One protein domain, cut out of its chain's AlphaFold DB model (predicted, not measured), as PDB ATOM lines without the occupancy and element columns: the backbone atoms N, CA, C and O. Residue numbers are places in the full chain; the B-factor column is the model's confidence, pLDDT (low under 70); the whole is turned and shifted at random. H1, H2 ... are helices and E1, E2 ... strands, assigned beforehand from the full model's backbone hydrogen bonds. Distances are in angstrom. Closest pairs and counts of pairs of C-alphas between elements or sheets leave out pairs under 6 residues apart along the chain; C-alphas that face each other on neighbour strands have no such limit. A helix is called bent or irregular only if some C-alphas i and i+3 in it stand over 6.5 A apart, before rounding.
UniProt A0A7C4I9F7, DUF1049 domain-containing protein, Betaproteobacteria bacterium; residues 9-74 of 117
ATOM      1  N   ARG A   9      28.834 -28.206 -15.294       74.56
ATOM      2  CA  ARG A   9      28.798 -29.526 -14.640       74.56
ATOM      3  C   ARG A   9      28.709 -30.657 -15.661       74.56
ATOM      4  O   ARG A   9      29.395 -31.662 -15.502       74.56
ATOM      5  N   LEU A  10      27.911 -30.471 -16.713       79.56
ATOM      6  CA  LEU A  10      27.826 -31.414 -17.824       79.56
ATOM      7  C   LEU A  10      29.180 -31.544 -18.534       79.56
ATOM      8  O   LEU A  10      29.661 -32.653 -18.727       79.56
ATOM      9  N   LEU A  11      29.836 -30.427 -18.853       79.56
ATOM     10  CA  LEU A  11      31.131 -30.433 -19.530       79.56
ATOM     11  C   LEU A  11      32.223 -31.108 -18.687       79.56
ATOM     12  O   LEU A  11      32.977 -31.927 -19.202       79.56
ATOM     13  N   PHE A  12      32.270 -30.821 -17.384       79.69
ATOM     14  CA  PHE A  12      33.204 -31.469 -16.463       79.69
ATOM     15  C   PHE A  12      32.980 -32.985 -16.403       79.69
ATOM     16  O   PHE A  12      33.932 -33.762 -16.469       79.69
ATOM     17  N   PHE A  13      31.716 -33.412 -16.351       77.31
ATOM     18  CA  PHE A  13      31.357 -34.824 -16.417       77.31
ATOM     19  C   PHE A  13      31.823 -35.472 -17.729       77.31
ATOM     20  O   PHE A  13      32.405 -36.552 -17.689       77.31
ATOM     21  N   LEU A  14      31.648 -34.798 -18.873       80.44
ATOM     22  CA  LEU A  14      32.130 -35.278 -20.175       80.44
ATOM     23  C   LEU A  14      33.655 -35.442 -20.203       80.44
ATOM     24  O   LEU A  14      34.141 -36.427 -20.749       80.44
ATOM     25  N   ILE A  15      34.408 -34.513 -19.610       73.12
ATOM     26  CA  ILE A  15      35.876 -34.583 -19.557       73.12
ATOM     27  C   ILE A  15      36.333 -35.767 -18.705       73.12
ATOM     28  O   ILE A  15      37.171 -36.550 -19.145       73.12
ATOM     29  N   VAL A  16      35.772 -35.930 -17.504       75.56
ATOM     30  CA  VAL A  16      36.115 -37.054 -16.616       75.56
ATOM     31  C   VAL A  16      35.727 -38.385 -17.258       75.56
ATOM     32  O   VAL A  16      36.495 -39.344 -17.210       75.56
ATOM     33  N   LEU A  17      34.568 -38.435 -17.914       75.06
ATOM     34  CA  LEU A  17      34.124 -39.595 -18.669       75.06
ATOM     35  C   LEU A  17      35.088 -39.922 -19.816       75.06
ATOM     36  O   LEU A  17      35.515 -41.063 -19.943       75.06
ATOM     37  N   TRP A  18      35.468 -38.928 -20.620       74.12
ATOM     38  CA  TRP A  18      36.435 -39.085 -21.707       74.12
ATOM     39  C   TRP A  18      37.793 -39.572 -21.193       74.12
ATOM     40  O   TRP A  18      38.424 -40.448 -21.786       74.12
ATOM     41  N   PHE A  19      38.240 -39.024 -20.065       72.94
ATOM     42  CA  PHE A  19      39.461 -39.456 -19.403       72.94
ATOM     43  C   PHE A  19      39.360 -40.921 -18.970       72.94
ATOM     44  O   PHE A  19      40.260 -41.705 -19.262       72.94
ATOM     45  N   ALA A  20      38.244 -41.329 -18.365       69.50
ATOM     46  CA  ALA A  20      38.010 -42.723 -18.017       69.50
ATOM     47  C   ALA A  20      37.978 -43.631 -19.259       69.50
ATOM     48  O   ALA A  20      38.580 -44.700 -19.221       69.50
ATOM     49  N   LEU A  21      37.370 -43.196 -20.375       68.81
ATOM     50  CA  LEU A  21      37.365 -43.931 -21.653       68.81
ATOM     51  C   LEU A  21      38.780 -44.245 -22.143       68.81
ATOM     52  O   LEU A  21      39.055 -45.363 -22.561       68.81
ATOM     53  N   LYS A  22      39.665 -43.246 -22.121       66.06
ATOM     54  CA  LYS A  22      41.034 -43.372 -22.642       66.06
ATOM     55  C   LYS A  22      41.944 -44.197 -21.729       66.06
ATOM     56  O   LYS A  22      42.969 -44.672 -22.200       66.06
ATOM     57  N   ASN A  23      41.584 -44.339 -20.454       65.81
ATOM     58  CA  ASN A  23      42.406 -44.989 -19.431       65.81
ATOM     59  C   ASN A  23      41.833 -46.329 -18.927       65.81
ATOM     60  O   ASN A  23      42.421 -46.935 -18.036       65.81
ATOM     61  N   THR A  24      40.702 -46.809 -19.456       71.38
ATOM     62  CA  THR A  24      40.151 -48.126 -19.092       71.38
ATOM     63  C   THR A  24      40.664 -49.212 -20.025       71.38
ATOM     64  O   THR A  24      40.852 -48.991 -21.219       71.38
ATOM     65  N   THR A  25      40.887 -50.404 -19.473       64.75
ATOM     66  CA  THR A  25      41.268 -51.571 -20.263       64.75
ATOM     67  C   THR A  25      40.116 -51.946 -21.205       64.75
ATOM     68  O   THR A  25      38.985 -52.131 -20.741       64.75
ATOM     69  N   PRO A  26      40.360 -52.017 -22.524       66.06
ATOM     70  CA  PRO A  26      39.333 -52.403 -23.479       66.06
ATOM     71  C   PRO A  26      38.876 -53.837 -23.198       66.06
ATOM     72  O   PRO A  26      39.691 -54.741 -23.017       66.06
ATOM     73  N   VAL A  27      37.558 -54.033 -23.126       61.09
ATOM     74  CA  VAL A  27      36.937 -55.352 -22.970       61.09
ATOM     75  C   VAL A  27      36.212 -55.667 -24.277       61.09
ATOM     76  O   VAL A  27      35.438 -54.828 -24.745       61.09
ATOM     77  N   PRO A  28      36.415 -56.852 -24.878       59.25
ATOM     78  CA  PRO A  28      35.759 -57.190 -26.132       59.25
ATOM     79  C   PRO A  28      34.248 -57.325 -25.923       59.25
ATOM     80  O   PRO A  28      33.785 -58.205 -25.195       59.25
ATOM     81  N   VAL A  29      33.465 -56.484 -26.602       59.50
ATOM     82  CA  VAL A  29      31.999 -56.537 -26.572       59.50
ATOM     83  C   VAL A  29      31.525 -57.300 -27.806       59.50
ATOM     84  O   VAL A  29      31.686 -56.855 -28.945       59.50
ATOM     85  N   ARG A  30      30.956 -58.487 -27.586       65.00
ATOM     86  CA  ARG A  30      30.399 -59.349 -28.639       65.00
ATOM     87  C   ARG A  30      28.886 -59.156 -28.666       65.00
ATOM     88  O   ARG A  30      28.195 -59.698 -27.811       65.00
ATOM     89  N   LEU A  31      28.377 -58.368 -29.614       62.84
ATOM     90  CA  LEU A  31      26.927 -58.173 -29.767       62.84
ATOM     91  C   LEU A  31      26.283 -59.319 -30.561       62.84
ATOM     92  O   LEU A  31      25.106 -59.613 -30.380       62.84
ATOM     93  N   THR A  32      27.027 -59.963 -31.463       57.81
ATOM     94  CA  THR A  32      26.577 -61.097 -32.295       57.81
ATOM     95  C   THR A  32      27.812 -61.853 -32.807       57.81
ATOM     96  O   THR A  32      28.895 -61.275 -32.846       57.81
ATOM     97  N   GLU A  33      27.681 -63.105 -33.262       60.56
ATOM     98  CA  GLU A  33      28.788 -63.915 -33.823       60.56
ATOM     99  C   GLU A  33      29.582 -63.222 -34.949       60.56
ATOM    100  O   GLU A  33      30.753 -63.529 -35.150       60.56
ATOM    101  N   LYS A  34      28.976 -62.252 -35.650       62.41
ATOM    102  CA  LYS A  34      29.616 -61.453 -36.710       62.41
ATOM    103  C   LYS A  34      30.025 -60.036 -36.293       62.41
ATOM    104  O   LYS A  34      30.741 -59.379 -37.039       62.41
ATOM    105  N   ILE A  35      29.561 -59.541 -35.142       59.69
ATOM    106  CA  ILE A  35      29.779 -58.157 -34.700       59.69
ATOM    107  C   ILE A  35      30.502 -58.197 -33.360       59.69
ATOM    108  O   ILE A  35      29.892 -58.300 -32.291       59.69
ATOM    109  N   VAL A  36      31.827 -58.125 -33.448       61.16
ATOM    110  CA  VAL A  36      32.720 -58.045 -32.298       61.16
ATOM    111  C   VAL A  36      33.435 -56.707 -32.352       61.16
ATOM    112  O   VAL A  36      34.119 -56.404 -33.325       61.16
ATOM    113  N   TRP A  37      33.245 -55.902 -31.312       68.56
ATOM    114  CA  TRP A  37      33.977 -54.658 -31.130       68.56
ATOM    115  C   TRP A  37      35.002 -54.916 -30.027       68.56
ATOM    116  O   TRP A  37      34.662 -54.957 -28.843       68.56
ATOM    117  N   ASN A  38      36.243 -55.189 -30.433       61.28
ATOM    118  CA  ASN A  38      37.311 -55.616 -29.527       61.28
ATOM    119  C   ASN A  38      37.763 -54.514 -28.556       61.28
ATOM    120  O   ASN A  38      38.190 -54.839 -27.453       61.28
ATOM    121  N   ASP A  39      37.599 -53.242 -28.930       66.00
ATOM    122  CA  ASP A  39      38.168 -52.099 -28.209       66.00
ATOM    123  C   ASP A  39      37.106 -51.105 -27.730       66.00
ATOM    124  O   ASP A  39      37.201 -49.900 -27.969       66.00
ATOM    125  N   VAL A  40      36.056 -51.593 -27.064       66.44
ATOM    126  CA  VAL A  40      35.057 -50.704 -26.450       66.44
ATOM    127  C   VAL A  40      35.346 -50.575 -24.955       66.44
ATOM    128  O   VAL A  40      35.272 -51.568 -24.228       66.44
ATOM    129  N   PRO A  41      35.650 -49.366 -24.452       75.69
ATOM    130  CA  PRO A  41      35.823 -49.150 -23.024       75.69
ATOM    131  C   PRO A  41      34.522 -49.449 -22.271       75.69
ATOM    132  O   PRO A  41      33.457 -48.930 -22.619       75.69
ATOM    133  N   LEU A  42      34.606 -50.248 -21.202       72.31
ATOM    134  CA  LEU A  42      33.449 -50.711 -20.419       72.31
ATOM    135  C   LEU A  42      32.549 -49.556 -19.942       72.31
ATOM    136  O   LEU A  42      31.322 -49.671 -19.911       72.31
ATOM    137  N   ILE A  43      33.159 -48.415 -19.618       73.75
ATOM    138  CA  ILE A  43      32.460 -47.215 -19.154       73.75
ATOM    139  C   ILE A  43      31.458 -46.676 -20.195       73.75
ATOM    140  O   ILE A  43      30.396 -46.188 -19.816       73.75
ATOM    141  N   VAL A  44      31.741 -46.810 -21.500       73.56
ATOM    142  CA  VAL A  44      30.850 -46.358 -22.588       73.56
ATOM    143  C   VAL A  44      29.577 -47.183 -22.599       73.56
ATOM    144  O   VAL A  44      28.480 -46.636 -22.655       73.56
ATOM    145  N   VAL A  45      29.727 -48.503 -22.496       71.44
ATOM    146  CA  VAL A  45      28.606 -49.447 -22.469       71.44
ATOM    147  C   VAL A  45      27.711 -49.159 -21.268       71.44
ATOM    148  O   VAL A  45      26.491 -49.060 -21.408       71.44
ATOM    149  N   MET A  46      28.317 -48.946 -20.096       74.56
ATOM    150  CA  MET A  46      27.585 -48.617 -18.875       74.56
ATOM    151  C   MET A  46      26.853 -47.276 -18.989       74.56
ATOM    152  O   MET A  46      25.702 -47.174 -18.570       74.56
ATOM    153  N   LEU A  47      27.475 -46.263 -19.601       80.25
ATOM    154  CA  LEU A  47      26.854 -44.955 -19.790       80.25
ATOM    155  C   LEU A  47      25.683 -44.999 -20.775       80.25
ATOM    156  O   LEU A  47      24.636 -44.421 -20.498       80.25
ATOM    157  N   VAL A  48      25.827 -45.707 -21.897       76.94
ATOM    158  CA  VAL A  48      24.734 -45.907 -22.862       76.94
ATOM    159  C   VAL A  48      23.569 -46.626 -22.190       76.94
ATOM    160  O   VAL A  48      22.432 -46.167 -22.285       76.94
ATOM    161  N   CYS A  49      23.847 -47.698 -21.445       76.62
ATOM    162  CA  CYS A  49      22.831 -48.421 -20.686       76.62
ATOM    163  C   CYS A  49      22.132 -47.512 -19.663       76.62
ATOM    164  O   CYS A  49      20.906 -47.508 -19.574       76.62
ATOM    165  N   LEU A  50      22.892 -46.676 -18.948       82.19
ATOM    166  CA  LEU A  50      22.349 -45.721 -17.988       82.19
ATOM    167  C   LEU A  50      21.451 -44.678 -18.657       82.19
ATOM    168  O   LEU A  50      20.366 -44.410 -18.155       82.19
ATOM    169  N   VAL A  51      21.874 -44.088 -19.778       82.81
ATOM    170  CA  VAL A  51      21.081 -43.087 -20.509       82.81
ATOM    171  C   VAL A  51      19.791 -43.709 -21.029       82.81
ATOM    172  O   VAL A  51      18.717 -43.144 -20.834       82.81
ATOM    173  N   VAL A  52      19.874 -44.896 -21.631       74.88
ATOM    174  CA  VAL A  52      18.699 -45.637 -22.104       74.88
ATOM    175  C   VAL A  52      17.769 -45.974 -20.935       74.88
ATOM    176  O   VAL A  52      16.571 -45.710 -21.012       74.88
ATOM    177  N   GLY A  53      18.312 -46.480 -19.828       74.31
ATOM    178  CA  GLY A  53      17.558 -46.789 -18.614       74.31
ATOM    179  C   GLY A  53      16.924 -45.553 -17.973       74.31
ATOM    180  O   GLY A  53      15.776 -45.609 -17.538       74.31
ATOM    181  N   ALA A  54      17.614 -44.413 -17.966       81.06
ATOM    182  CA  ALA A  54      17.102 -43.146 -17.452       81.06
ATOM    183  C   ALA A  54      15.981 -42.587 -18.334       81.06
ATOM    184  O   ALA A  54      14.970 -42.129 -17.810       81.06
ATOM    185  N   LEU A  55      16.121 -42.663 -19.660       83.50
ATOM    186  CA  LEU A  55      15.068 -42.285 -20.604       83.50
ATOM    187  C   LEU A  55      13.847 -43.196 -20.466       83.50
ATOM    188  O   LEU A  55      12.725 -42.701 -20.401       83.50
ATOM    189  N   ALA A  56      14.053 -44.508 -20.349       79.25
ATOM    190  CA  ALA A  56      12.981 -45.471 -20.121       79.25
ATOM    191  C   ALA A  56      12.289 -45.245 -18.766       79.25
ATOM    192  O   ALA A  56      11.062 -45.220 -18.691       79.25
ATOM    193  N   GLY A  57      13.057 -45.004 -17.702       80.69
ATOM    194  CA  GLY A  57      12.540 -44.677 -16.373       80.69
ATOM    195  C   GLY A  57      11.774 -43.353 -16.355       80.69
ATOM    196  O   GLY A  57      10.684 -43.276 -15.786       80.69
ATOM    197  N   ALA A  58      12.281 -42.327 -17.041       80.50
ATOM    198  CA  ALA A  58      11.591 -41.056 -17.223       80.50
ATOM    199  C   ALA A  58      10.295 -41.231 -18.025       80.50
ATOM    200  O   ALA A  58       9.263 -40.704 -17.620       80.50
ATOM    201  N   ALA A  59      10.313 -42.014 -19.107       83.00
ATOM    202  CA  ALA A  59       9.125 -42.334 -19.895       83.00
ATOM    203  C   ALA A  59       8.093 -43.135 -19.085       83.00
ATOM    204  O   ALA A  59       6.898 -42.871 -19.190       83.00
ATOM    205  N   ALA A  60       8.534 -44.048 -18.217       80.38
ATOM    206  CA  ALA A  60       7.664 -44.794 -17.310       80.38
ATOM    207  C   ALA A  60       7.056 -43.905 -16.208       80.38
ATOM    208  O   ALA A  60       5.911 -44.111 -15.791       80.38
ATOM    209  N   LEU A  61       7.792 -42.890 -15.742       81.25
ATOM    210  CA  LEU A  61       7.320 -41.945 -14.726       81.25
ATOM    211  C   LEU A  61       6.496 -40.790 -15.321       81.25
ATOM    212  O   LEU A  61       5.627 -40.243 -14.637       81.25
ATOM    213  N   ALA A  62       6.701 -40.452 -16.594       81.81
ATOM    214  CA  ALA A  62       5.979 -39.408 -17.314       81.81
ATOM    215  C   ALA A  62       4.445 -39.524 -17.197       81.81
ATOM    216  O   ALA A  62       3.821 -38.550 -16.770       81.81
ATOM    217  N   PRO A  63       3.792 -40.674 -17.467       73.69
ATOM    218  CA  PRO A  63       2.339 -40.782 -17.343       73.69
ATOM    219  C   PRO A  63       1.856 -40.629 -15.895       73.69
ATOM    220  O   PRO A  63       0.780 -40.072 -15.667       73.69
ATOM    221  N   ARG A  64       2.645 -41.066 -14.903       72.56
ATOM    222  CA  ARG A  64       2.331 -40.883 -13.476       72.56
ATOM    223  C   ARG A  64       2.371 -39.408 -13.086       72.56
ATOM    224  O   ARG A  64       1.444 -38.924 -12.441       72.56
ATOM    225  N   LEU A  65       3.388 -38.683 -13.546       70.81
ATOM    226  CA  LEU A  65       3.532 -37.250 -13.302       70.81
ATOM    227  C   LEU A  65       2.452 -36.430 -14.021       70.81
ATOM    228  O   LEU A  65       1.916 -35.486 -13.449       70.81
ATOM    229  N   LEU A  66       2.085 -36.808 -15.247       73.62
ATOM    230  CA  LEU A  66       0.993 -36.173 -15.989       73.62
ATOM    231  C   LEU A  66      -0.361 -36.390 -15.302       73.62
ATOM    232  O   LEU A  66      -1.148 -35.451 -15.197       73.62
ATOM    233  N   ARG A  67      -0.625 -37.597 -14.786       66.56
ATOM    234  CA  ARG A  67      -1.829 -37.874 -13.986       66.56
ATOM    235  C   ARG A  67      -1.839 -37.063 -12.690       66.56
ATOM    236  O   ARG A  67      -2.858 -36.453 -12.392       66.56
ATOM    237  N   ALA A  68      -0.717 -36.981 -11.975       66.50
ATOM    238  CA  ALA A  68      -0.598 -36.182 -10.753       66.50
ATOM    239  C   ALA A  68      -0.808 -34.675 -11.005       66.50
ATOM    240  O   ALA A  68      -1.528 -34.014 -10.259       66.50
ATOM    241  N   ARG A  69      -0.265 -34.140 -12.109       65.38
ATOM    242  CA  ARG A  69      -0.469 -32.739 -12.517       65.38
ATOM    243  C   ARG A  69      -1.934 -32.410 -12.808       65.38
ATOM    244  O   ARG A  69      -2.367 -31.308 -12.496       65.38
ATOM    245  N   ARG A  70      -2.719 -33.352 -13.347       61.56
ATOM    246  CA  ARG A  70      -4.159 -33.134 -13.598       61.56
ATOM    247  C   ARG A  70      -4.969 -32.923 -12.314       61.56
ATOM    248  O   ARG A  70      -5.945 -32.183 -12.351       61.56
ATOM    249  N   TYR A  71      -4.563 -33.522 -11.194       58.06
ATOM    250  CA  TYR A  71      -5.216 -33.295  -9.899       58.06
ATOM    251  C   TYR A  71      -4.759 -31.994  -9.225       58.06
ATOM    252  O   TYR A  71      -5.562 -31.349  -8.561       58.06
ATOM    253  N   ALA A  72      -3.515 -31.560  -9.454       58.62
ATOM    254  CA  ALA A  72      -2.986 -30.311  -8.896       58.62
ATOM    255  C   ALA A  72      -3.650 -29.043  -9.477       58.62
ATOM    256  O   ALA A  72      -3.821 -28.059  -8.765       58.62
ATOM    257  N   VAL A  73      -4.105 -29.072 -10.737       57.59
ATOM    258  CA  VAL A  73      -4.760 -27.912 -11.391       57.59
ATOM    259  C   VAL A  73      -6.163 -27.617 -10.827       57.59
ATOM    260  O   VAL A  73      -6.694 -26.531 -11.036       57.59
ATOM    261  N   ARG A  74      -6.779 -28.537 -10.069       57.84
ATOM    262  CA  ARG A  74      -8.071 -28.272  -9.405       57.84
ATOM    263  C   ARG A  74      -7.953 -27.533  -8.070       57.84
ATOM    264  O   ARG A  74      -8.966 -27.011  -7.612       57.84
TER     265      ARG A  74
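Overview. This is residues 9 to 74 of the 117 residues of the protein "DUF1049 domain-containing protein" of Betaproteobacteria bacterium (UniProt A0A7C4I9F7). A thin hairpin of two strands, E1 and E2, sits at the corner of an open V, whose arms are H1 and the much longer, bent helix H2. The free ends of the V stick out: residues 9 to 16 of H1, and residues 48 to 74, of which 48 to 72 belong to H2. The printed part has 66 residues, with two named helices and two named strands in the order H1, E1, E2, H2; the sheet, E1 - E2, is antiparallel, and the class is mixed. The whole is extended, with a radius of gyration of the C-alphas of 18.2 A, and flat, spanning 56 by 34 by 11 A.

Arrangement. Look first at E1, residues 26 to 32, and E2, residues 35 to 41, an antiparallel hairpin at 154 degrees; N 29 and O 37 are 3.0 A apart, within hydrogen-bond range, as are N 37 and O 29, also 3.0 A. Next find H2, residues 42 to 72, assigned as one helix by its hydrogen bonds but bent, with C-alphas 60 and 63 6.7 A apart; its arms H2a and H2b stand at a steep tilt of 42 degrees. H1, residues 9 to 23, touches H2a with residues 17 to 21 alone, closest at the C-alphas of Leu 21 and Ile 43, 6.4 A; they run opposite ways at 37 degrees, only just a steep tilt. H2b is apart from H1, E1 and E2. Every O i to N i+4 pair is within hydrogen-bond range in H1 and H2a, and 5 of 6 in H2b.

Along the chain. E1 measures 17.8 A from first to last C-alpha, and E2 15.9 A. Find C-alpha 9 at (28.798, -29.526, -14.640); H1 runs 21.1 A from there. H2a, residues 42 to 60, starts at C-alpha 42, (33.449, -50.711, -20.419), and runs 26.6 A. H2b, residues 63 to 72, runs 14.5 A from its first C-alpha to its last, C-alpha 72 at (-2.986, -30.311, -8.896).

Size, cuts and confidence. The C-alphas of Lys 34 and Arg 74 are the two farthest apart, 57.2 A. The printed part has no cut, and its three links are tight. Mean pLDDT of the printed part is 71.1, and residues 20 to 23, 25 to 40 and 67 to 74 are under 70.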